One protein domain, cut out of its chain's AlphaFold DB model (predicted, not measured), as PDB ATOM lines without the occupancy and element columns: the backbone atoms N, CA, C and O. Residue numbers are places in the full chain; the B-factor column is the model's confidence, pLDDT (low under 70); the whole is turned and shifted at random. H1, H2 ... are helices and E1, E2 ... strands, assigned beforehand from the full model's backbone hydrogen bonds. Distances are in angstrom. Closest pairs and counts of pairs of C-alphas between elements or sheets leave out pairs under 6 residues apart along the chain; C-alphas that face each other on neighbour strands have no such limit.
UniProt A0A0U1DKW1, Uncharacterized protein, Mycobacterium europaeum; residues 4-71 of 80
ATOM      1  N   THR A   4       5.626  11.050 -32.682       97.38
ATOM      2  CA  THR A   4       6.248  10.994 -31.352       97.38
ATOM      3  C   THR A   4       6.455   9.545 -30.935       97.38
ATOM      4  O   THR A   4       5.498   8.777 -30.894       97.38
ATOM      5  N   LEU A   5       7.696   9.191 -30.602       97.50
ATOM      6  CA  LEU A   5       8.047   7.893 -30.030       97.50
ATOM      7  C   LEU A   5       8.574   8.076 -28.607       97.50
ATOM      8  O   LEU A   5       9.219   9.077 -28.296       97.50
ATOM      9  N   SER A   6       8.307   7.082 -27.765       97.38
ATOM     10  CA  SER A   6       8.779   7.001 -26.386       97.38
ATOM     11  C   SER A   6       9.657   5.765 -26.260       97.38
ATOM     12  O   SER A   6       9.191   4.656 -26.518       97.38
ATOM     13  N   LEU A   7      10.923   5.960 -25.914       96.19
ATOM     14  CA  LEU A   7      11.933   4.910 -25.858       96.19
ATOM     15  C   LEU A   7      12.327   4.676 -24.402       96.19
ATOM     16  O   LEU A   7      12.675   5.630 -23.708       96.19
ATOM     17  N   ASP A   8      12.292   3.427 -23.947       96.44
ATOM     18  CA  ASP A   8      12.911   3.058 -22.675       96.44
ATOM     19  C   ASP A   8      14.435   3.121 -22.831       96.44
ATOM     20  O   ASP A   8      15.005   2.489 -23.722       96.44
ATOM     21  N   VAL A   9      15.080   3.920 -21.983       96.56
ATOM     22  CA  VAL A   9      16.538   4.115 -21.973       96.56
ATOM     23  C   VAL A   9      17.154   3.770 -20.618       96.56
ATOM     24  O   VAL A   9      18.331   4.044 -20.395       96.56
ATOM     25  N   THR A  10      16.386   3.129 -19.734       95.50
ATOM     26  CA  THR A  10      16.795   2.737 -18.376       95.50
ATOM     27  C   THR A  10      18.111   1.961 -18.368       95.50
ATOM     28  O   THR A  10      18.998   2.244 -17.579       95.50
ATOM     29  N   GLY A  11      18.277   1.000 -19.283       95.38
ATOM     30  CA  GLY A  11      19.508   0.207 -19.376       95.38
ATOM     31  C   GLY A  11      20.658   0.881 -20.133       95.38
ATOM     32  O   GLY A  11      21.766   0.356 -20.134       95.38
ATOM     33  N   ALA A  12      20.405   2.002 -20.815       94.88
ATOM     34  CA  ALA A  12      21.408   2.699 -21.627       94.88
ATOM     35  C   ALA A  12      22.154   3.783 -20.836       94.88
ATOM     36  O   ALA A  12      23.283   4.137 -21.174       94.88
ATOM     37  N   ILE A  13      21.509   4.309 -19.797       88.38
ATOM     38  CA  ILE A  13      22.039   5.311 -18.884       88.38
ATOM     39  C   ILE A  13      22.165   4.587 -17.542       88.38
ATOM     40  O   ILE A  13      21.154   4.333 -16.902       88.38
ATOM     41  N   ASP A  14      23.369   4.193 -17.131       89.81
ATOM     42  CA  ASP A  14      23.620   3.460 -15.875       89.81
ATOM     43  C   ASP A  14      23.407   4.353 -14.630       89.81
ATOM     44  O   ASP A  14      24.320   4.614 -13.849       89.81
ATOM     45  N   SER A  15      22.208   4.922 -14.485       94.75
ATOM     46  CA  SER A  15      21.813   5.793 -13.375       94.75
ATOM     47  C   SER A  15      21.103   5.036 -12.254       94.75
ATOM     48  O   SER A  15      20.940   5.577 -11.162       94.75
ATOM     49  N   GLY A  16      20.656   3.802 -12.510       95.44
ATOM     50  CA  GLY A  16      19.808   3.032 -11.595       95.44
ATOM     51  C   GLY A  16      18.347   3.502 -11.540       95.44
ATOM     52  O   GLY A  16      17.578   2.994 -10.724       95.44
ATOM     53  N   GLU A  17      17.948   4.446 -12.394       96.81
ATOM     54  CA  GLU A  17      16.590   4.996 -12.458       96.81
ATOM     55  C   GLU A  17      15.830   4.483 -13.682       96.81
ATOM     56  O   GLU A  17      16.427   4.181 -14.712       96.81
ATOM     57  N   GLN A  18      14.495   4.453 -13.608       96.44
ATOM     58  CA  GLN A  18      13.671   4.193 -14.787       96.44
ATOM     59  C   GLN A  18      13.592   5.454 -15.651       96.44
ATOM     60  O   GLN A  18      13.016   6.464 -15.241       96.44
ATOM     61  N   LEU A  19      14.157   5.388 -16.854       97.25
ATOM     62  CA  LEU A  19      14.316   6.539 -17.736       97.25
ATOM     63  C   LEU A  19      13.646   6.313 -19.087       97.25
ATOM     64  O   LEU A  19      13.648   5.224 -19.656       97.25
ATOM     65  N   THR A  20      13.079   7.388 -19.627       97.19
ATOM     66  CA  THR A  20      12.413   7.391 -20.929       97.19
ATOM     67  C   THR A  20      12.891   8.573 -21.755       97.19
ATOM     68  O   THR A  20      12.955   9.700 -21.261       97.19
ATOM     69  N   GLN A  21      13.174   8.332 -23.033       95.62
ATOM     70  CA  GLN A  21      13.493   9.373 -23.999       95.62
ATOM     71  C   GLN A  21      12.362   9.535 -25.013       95.62
ATOM     72  O   GLN A  21      11.973   8.593 -25.701       95.62
ATOM     73  N   VAL A  22      11.854  10.762 -25.137       96.88
ATOM     74  CA  VAL A  22      10.842  11.117 -26.137       96.88
ATOM     75  C   VAL A  22      11.523  11.717 -27.360       96.88
ATOM     76  O   VAL A  22      12.216  12.733 -27.255       96.88
ATOM     77  N   VAL A  23      11.285  11.123 -28.527       96.69
ATOM     78  CA  VAL A  23      11.867  11.556 -29.803       96.69
ATOM     79  C   VAL A  23      10.785  11.904 -30.819       96.69
ATOM     80  O   VAL A  23       9.651  11.425 -30.744       96.69
ATOM     81  N   TRP A  24      11.147  12.750 -31.783       97.56
ATOM     82  CA  TRP A  24      10.323  13.062 -32.945       97.56
ATOM     83  C   TRP A  24      10.935  12.459 -34.199       97.56
ATOM     84  O   TRP A  24      12.110  12.679 -34.483       97.56
ATOM     85  N   VAL A  25      10.118  11.733 -34.956       96.19
ATOM     86  CA  VAL A  25      10.479  11.164 -36.253       96.19
ATOM     87  C   VAL A  25       9.699  11.895 -37.334       96.19
ATOM     88  O   VAL A  25       8.472  11.994 -37.274       96.19
ATOM     89  N   LEU A  26      10.414  12.415 -38.327       94.56
ATOM     90  CA  LEU A  26       9.828  12.952 -39.546       94.56
ATOM     91  C   LEU A  26      10.208  12.009 -40.677       94.56
ATOM     92  O   LEU A  26      11.389  11.806 -40.941       94.56
ATOM     93  N   LEU A  27       9.198  11.400 -41.287       92.62
ATOM     94  CA  LEU A  27       9.380  10.513 -42.425       92.62
ATOM     95  C   LEU A  27       9.236  11.315 -43.721       92.62
ATOM     96  O   LEU A  27       8.425  12.248 -43.743       92.62
ATOM     97  N   PRO A  28       9.988  10.967 -44.777       90.75
ATOM     98  CA  PRO A  28       9.728  11.505 -46.100       90.75
ATOM     99  C   PRO A  28       8.422  10.956 -46.677       90.75
ATOM    100  O   PRO A  28       7.824  10.039 -46.108       90.75
ATOM    101  N   ASP A  29       7.996  11.509 -47.811       86.88
ATOM    102  CA  ASP A  29       6.746  11.109 -48.472       86.88
ATOM    103  C   ASP A  29       6.749   9.616 -48.857       86.88
ATOM    104  O   ASP A  29       5.710   8.957 -48.780       86.88
ATOM    105  N   GLU A  30       7.928   9.057 -49.160       88.44
ATOM    106  CA  GLU A  30       8.132   7.643 -49.496       88.44
ATOM    107  C   GLU A  30       9.142   6.971 -48.535       88.44
ATOM    108  O   GLU A  30      10.315   6.774 -48.861       88.44
ATOM    109  N   PRO A  31       8.726   6.594 -47.306       87.56
ATOM    110  CA  PRO A  31       9.644   6.089 -46.280       87.56
ATOM    111  C   PRO A  31      10.342   4.781 -46.665       87.56
ATOM    112  O   PRO A  31      11.470   4.540 -46.244       87.56
ATOM    113  N   ALA A  32       9.682   3.937 -47.463       88.06
ATOM    114  CA  ALA A  32      10.220   2.647 -47.894       88.06
ATOM    115  C   ALA A  32      11.442   2.786 -48.820       88.06
ATOM    116  O   ALA A  32      12.249   1.862 -48.898       88.06
ATOM    117  N   GLU A  33      11.601   3.937 -49.475       86.56
ATOM    118  CA  GLU A  33      12.737   4.236 -50.353       86.56
ATOM    119  C   GLU A  33      13.906   4.902 -49.606       86.56
ATOM    120  O   GLU A  33      14.957   5.190 -50.180       86.56
ATOM    121  N   SER A  34      13.753   5.145 -48.300       85.75
ATOM    122  CA  SER A  34      14.789   5.784 -47.490       85.75
ATOM    123  C   SER A  34      15.981   4.853 -47.273       85.75
ATOM    124  O   SER A  34      15.867   3.796 -46.659       85.75
ATOM    125  N   LEU A  35      17.162   5.287 -47.717       87.19
ATOM    126  CA  LEU A  35      18.409   4.523 -47.580       87.19
ATOM    127  C   LEU A  35      19.023   4.597 -46.174       87.19
ATOM    128  O   LEU A  35      19.852   3.762 -45.817       87.19
ATOM    129  N   ALA A  36      18.668   5.617 -45.391       88.69
ATOM    130  CA  ALA A  36      19.257   5.873 -44.083       88.69
ATOM    131  C   ALA A  36      18.320   6.687 -43.183       88.69
ATOM    132  O   ALA A  36      17.439   7.402 -43.660       88.69
ATOM    133  N   ALA A  37      18.575   6.621 -41.876       90.25
ATOM    134  CA  ALA A  37      18.002   7.522 -40.886       90.25
ATOM    135  C   ALA A  37      19.054   8.547 -40.445       90.25
ATOM    136  O   ALA A  37      20.210   8.199 -40.201       90.25
ATOM    137  N   LEU A  38      18.640   9.806 -40.308       92.81
ATOM    138  CA  LEU A  38      19.471  10.880 -39.773       92.81
ATOM    139  C   LEU A  38      19.024  11.190 -38.344       92.81
ATOM    140  O   LEU A  38      17.842  11.422 -38.092       92.81
ATOM    141  N   VAL A  39      19.975  11.184 -37.411       94.88
ATOM    142  CA  VAL A  39      19.723  11.441 -35.990       94.88
ATOM    143  C   VAL A  39      20.329  12.784 -35.616       94.88
ATOM    144  O   VAL A  39      21.524  13.007 -35.802       94.88
ATOM    145  N   TYR A  40      19.501  13.664 -35.061       94.25
ATOM    146  CA  TYR A  40      19.904  15.001 -34.644       94.25
ATOM    147  C   TYR A  40      19.752  15.149 -33.141       94.25
ATOM    148  O   TYR A  40      18.675  14.929 -32.585       94.25
ATOM    149  N   LEU A  41      20.841  15.546 -32.490       94.25
ATOM    150  CA  LEU A  41      20.874  15.813 -31.060       94.25
ATOM    151  C   LEU A  41      20.886  17.331 -30.855       94.25
ATOM    152  O   LEU A  41      21.694  18.018 -31.484       94.25
ATOM    153  N   PRO A  42      19.964  17.893 -30.056       93.62
ATOM    154  CA  PRO A  42      19.994  19.315 -29.747       93.62
ATOM    155  C   PRO A  42      21.250  19.657 -28.934       93.62
ATOM    156  O   PRO A  42      21.742  18.843 -28.151       93.62
ATOM    157  N   GLY A  43      21.768  20.871 -29.128       93.31
ATOM    158  CA  GLY A  43      22.828  21.410 -28.279       93.31
ATOM    159  C   GLY A  43      22.345  21.646 -26.844       93.31
ATOM    160  O   GLY A  43      21.151  21.574 -26.555       93.31
ATOM    161  N   GLY A  44      23.277  21.966 -25.939       94.06
ATOM    162  CA  GLY A  44      22.937  22.323 -24.560       94.06
ATOM    163  C   GLY A  44      21.886  23.436 -24.509       94.06
ATOM    164  O   GLY A  44      21.904  24.315 -25.361       94.06
ATOM    165  N   THR A  45      20.984  23.354 -23.525       94.88
ATOM    166  CA  THR A  45      19.804  24.225 -23.314       94.88
ATOM    167  C   THR A  45      18.700  24.168 -24.374       94.88
ATOM    168  O   THR A  45      17.649  24.776 -24.170       94.88
ATOM    169  N   TYR A  46      18.872  23.396 -25.449       96.25
ATOM    170  CA  TYR A  46      17.838  23.164 -26.456       96.25
ATOM    171  C   TYR A  46      17.186  21.788 -26.302       96.25
ATOM    172  O   TYR A  46      17.756  20.855 -25.738       96.25
ATOM    173  N   ASP A  47      15.990  21.647 -26.868       95.06
ATOM    174  CA  ASP A  47      15.322  20.363 -27.053       95.06
ATOM    175  C   ASP A  47      14.998  20.124 -28.544       95.06
ATOM    176  O   ASP A  47      15.428  20.864 -29.433       95.06
ATOM    177  N   LYS A  48      14.223  19.074 -28.838       94.94
ATOM    178  CA  LYS A  48      13.810  18.696 -30.201       94.94
ATOM    179  C   LYS A  48      13.086  19.799 -30.996       94.94
ATOM    180  O   LYS A  48      13.072  19.721 -32.225       94.94
ATOM    181  N   HIS A  49      12.540  20.835 -30.353       95.69
ATOM    182  CA  HIS A  49      11.933  21.972 -31.054       95.69
ATOM    183  C   HIS A  49      12.961  22.793 -31.831       95.69
ATOM    184  O   HIS A  49      12.601  23.401 -32.833       95.69
ATOM    185  N   TYR A  50      14.238  22.767 -31.437       95.62
ATOM    186  CA  TYR A  50      15.302  23.449 -32.175       95.62
ATOM    187  C   TYR A  50      15.392  22.971 -33.636       95.62
ATOM    188  O   TYR A  50      15.501  23.777 -34.554       95.62
ATOM    189  N   TRP A  51      15.258  21.661 -33.867       96.25
ATOM    190  CA  TRP A  51      15.303  21.056 -35.207       96.25
ATOM    191  C   TRP A  51      13.961  21.106 -35.958       96.25
ATOM    192  O   TRP A  51      13.901  20.919 -37.178       96.25
ATOM    193  N   HIS A  52      12.867  21.370 -35.245       95.75
ATOM    194  CA  HIS A  52      11.518  21.499 -35.797       95.75
ATOM    195  C   HIS A  52      10.888  22.831 -35.382       95.75
ATOM    196  O   HIS A  52       9.783  22.882 -34.843       95.75
ATOM    197  N   LEU A  53      11.621  23.919 -35.620       95.50
ATOM    198  CA  LEU A  53      11.204  25.241 -35.190       95.50
ATOM    199  C   LEU A  53       9.989  25.714 -35.996       95.50
ATOM    200  O   LEU A  53       9.985  25.693 -37.232       95.50
ATOM    201  N   LYS A  54       8.952  26.143 -35.278       93.44
ATOM    202  CA  LYS A  54       7.734  26.736 -35.830       93.44
ATOM    203  C   LYS A  54       7.651  28.178 -35.361       93.44
ATOM    204  O   LYS A  54       7.644  28.433 -34.162       93.44
ATOM    205  N   ILE A  55       7.619  29.097 -36.317       94.44
ATOM    206  CA  ILE A  55       7.502  30.529 -36.067       94.44
ATOM    207  C   ILE A  55       6.298  31.020 -36.867       94.44
ATOM    208  O   ILE A  55       6.241  30.844 -38.088       94.44
ATOM    209  N   ASP A  56       5.328  31.613 -36.179       93.62
ATOM    210  CA  ASP A  56       4.110  32.114 -36.809       93.62
ATOM    211  C   ASP A  56       4.442  33.182 -37.854       93.62
ATOM    212  O   ASP A  56       5.217  34.101 -37.605       93.62
ATOM    213  N   GLY A  57       3.883  33.036 -39.056       94.88
ATOM    214  CA  GLY A  57       4.165  33.928 -40.187       94.88
ATOM    215  C   GLY A  57       5.517  33.705 -40.879       94.88
ATOM    216  O   GLY A  57       5.761  34.310 -41.920       94.88
ATOM    217  N   HIS A  58       6.367  32.806 -40.373       93.19
ATOM    218  CA  HIS A  58       7.702  32.538 -40.912       93.19
ATOM    219  C   HIS A  58       7.887  31.034 -41.204       93.19
ATOM    220  O   HIS A  58       8.474  30.299 -40.404       93.19
ATOM    221  N   PRO A  59       7.375  30.531 -42.347       90.44
ATOM    222  CA  PRO A  59       7.558  29.136 -42.738       90.44
ATOM    223  C   PRO A  59       9.017  28.839 -43.131       90.44
ATOM    224  O   PRO A  59       9.785  29.738 -43.455       90.44
ATOM    225  N   GLY A  60       9.391  27.555 -43.143       91.19
ATOM    226  CA  GLY A  60      10.703  27.092 -43.628       91.19
ATOM    227  C   GLY A  60      11.785  26.906 -42.558       91.19
ATOM    228  O   GLY A  60      12.820  26.324 -42.852       91.19
ATOM    229  N   TYR A  61      11.534  27.305 -41.307       95.12
ATOM    230  CA  TYR A  61      12.493  27.142 -40.202       95.12
ATOM    231  C   TYR A  61      12.578  25.721 -39.629       95.12
ATOM    232  O   TYR A  61      13.464  25.428 -38.825       95.12
ATOM    233  N   SER A  62      11.699  24.809 -40.048       95.06
ATOM    234  CA  SER A  62      11.837  23.410 -39.666       95.06
ATOM    235  C   SER A  62      12.837  22.699 -40.572       95.06
ATOM    236  O   SER A  62      12.507  22.278 -41.682       95.06
ATOM    237  N   PHE A  63      14.027  22.461 -40.026       94.12
ATOM    238  CA  PHE A  63      15.035  21.610 -40.648       94.12
ATOM    239  C   PHE A  63      14.512  20.182 -40.888       94.12
ATOM    240  O   PHE A  63      14.662  19.640 -41.982       94.12
ATOM    241  N   GLY A  64      13.817  19.599 -39.903       93.50
ATOM    242  CA  GLY A  64      13.213  18.270 -40.047       93.50
ATOM    243  C   GLY A  64      12.207  18.167 -41.202       93.50
ATOM    244  O   GLY A  64      12.225  17.187 -41.939       93.50
ATOM    245  N   GLU A  65      11.337  19.169 -41.393       93.00
ATOM    246  CA  GLU A  65      10.390  19.171 -42.521       93.00
ATOM    247  C   GLU A  65      11.089  19.382 -43.857       93.00
ATOM    248  O   GLU A  65      10.676  18.793 -44.853       93.00
ATOM    249  N   HIS A  66      12.134  20.212 -43.885       91.00
ATOM    250  CA  HIS A  66      12.919  20.424 -45.091       91.00
ATOM    251  C   HIS A  66      13.543  19.111 -45.577       91.00
ATOM    252  O   HIS A  66      13.371  18.757 -46.738       91.00
ATOM    253  N   LEU A  67      14.187  18.350 -44.686       89.75
ATOM    254  CA  LEU A  67      14.784  17.065 -45.057       89.75
ATOM    255  C   LEU A  67      13.753  16.000 -45.422       89.75
ATOM    256  O   LEU A  67      13.958  15.289 -46.400       89.75
ATOM    257  N   ALA A  68      12.644  15.910 -44.686       89.88
ATOM    258  CA  ALA A  68      11.573  14.973 -45.018       89.88
ATOM    259  C   ALA A  68      11.019  15.217 -46.436       89.88
ATOM    260  O   ALA A  68      10.687  14.273 -47.140       89.88
ATOM    261  N   ARG A  69      10.982  16.470 -46.897       85.56
ATOM    262  CA  ARG A  69      10.548  16.809 -48.262       85.56
ATOM    263  C   ARG A  69      11.643  16.664 -49.323       85.56
ATOM    264  O   ARG A  69      11.327  16.566 -50.498       85.56
ATOM    265  N   ALA A  70      12.918  16.706 -48.937       66.69
ATOM    266  CA  ALA A  70      14.042  16.758 -49.875       66.69
ATOM    267  C   ALA A  70      14.501  15.382 -50.390       66.69
ATOM    268  O   ALA A  70      15.278  15.321 -51.345       66.69
ATOM    269  N   VAL A  71      14.050  14.273 -49.792       56.84
ATOM    270  CA  VAL A  71      14.399  12.927 -50.272       56.84
ATOM    271  C   VAL A  71      13.732  12.701 -51.634       56.84
ATOM    272  O   VAL A  71      12.543  12.426 -51.707       56.84
TER     273      VAL A  71
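AT A GLANCE: This is residues 4 to 71 of the 80 residues of an uncharacterized protein of Mycobacterium europaeum (UniProt A0A0U1DKW1). Little regular structure is present: a narrow two-stranded hairpin, E1 and E2, reaches along the longest axis from a broader, loosely looped part made by residues 26 to 62 and the short helix H1. The printed part has 68 residues, with two named strands and one named helix in the order E1, E2, H1 along the chain, and the sheet order is E1 - E2, antiparallel. The class is mixed, with only 19 residues in named elements. The whole is loose and flat, with a radius of gyration of the C-alphas of 14.7 A and spans of 43 by 31 by 17 A.

IN THESE COORDINATES: E2, residues 20 to 25, is 15.9 A long. E1, residues 4 to 8, is 13.5 A long and begins at C-alpha 4 (6.248, 10.994, -31.352). H1, residues 63 to 70, is 10.5 A long and ends at C-alpha 70 (14.042, 16.758, -49.875).

HOW THE PARTS SIT: E1 and E2 form a hairpin, antiparallel at 148 degrees between directions. C-alphas 6 and 22 face each other at 4.6 A; N 7 and O 21 are within hydrogen-bond range at 2.8 A. In H1 every O i to N i+4 pair is within range. E1 and H1 are apart.

THE WHOLE: The C-alphas farthest apart, of Gly 16 and Gly 57, are 44.9 A apart. The printed part has no cut. Both links are long, with 11 and 37 residues. Residues 70 to 71 have pLDDT under 70.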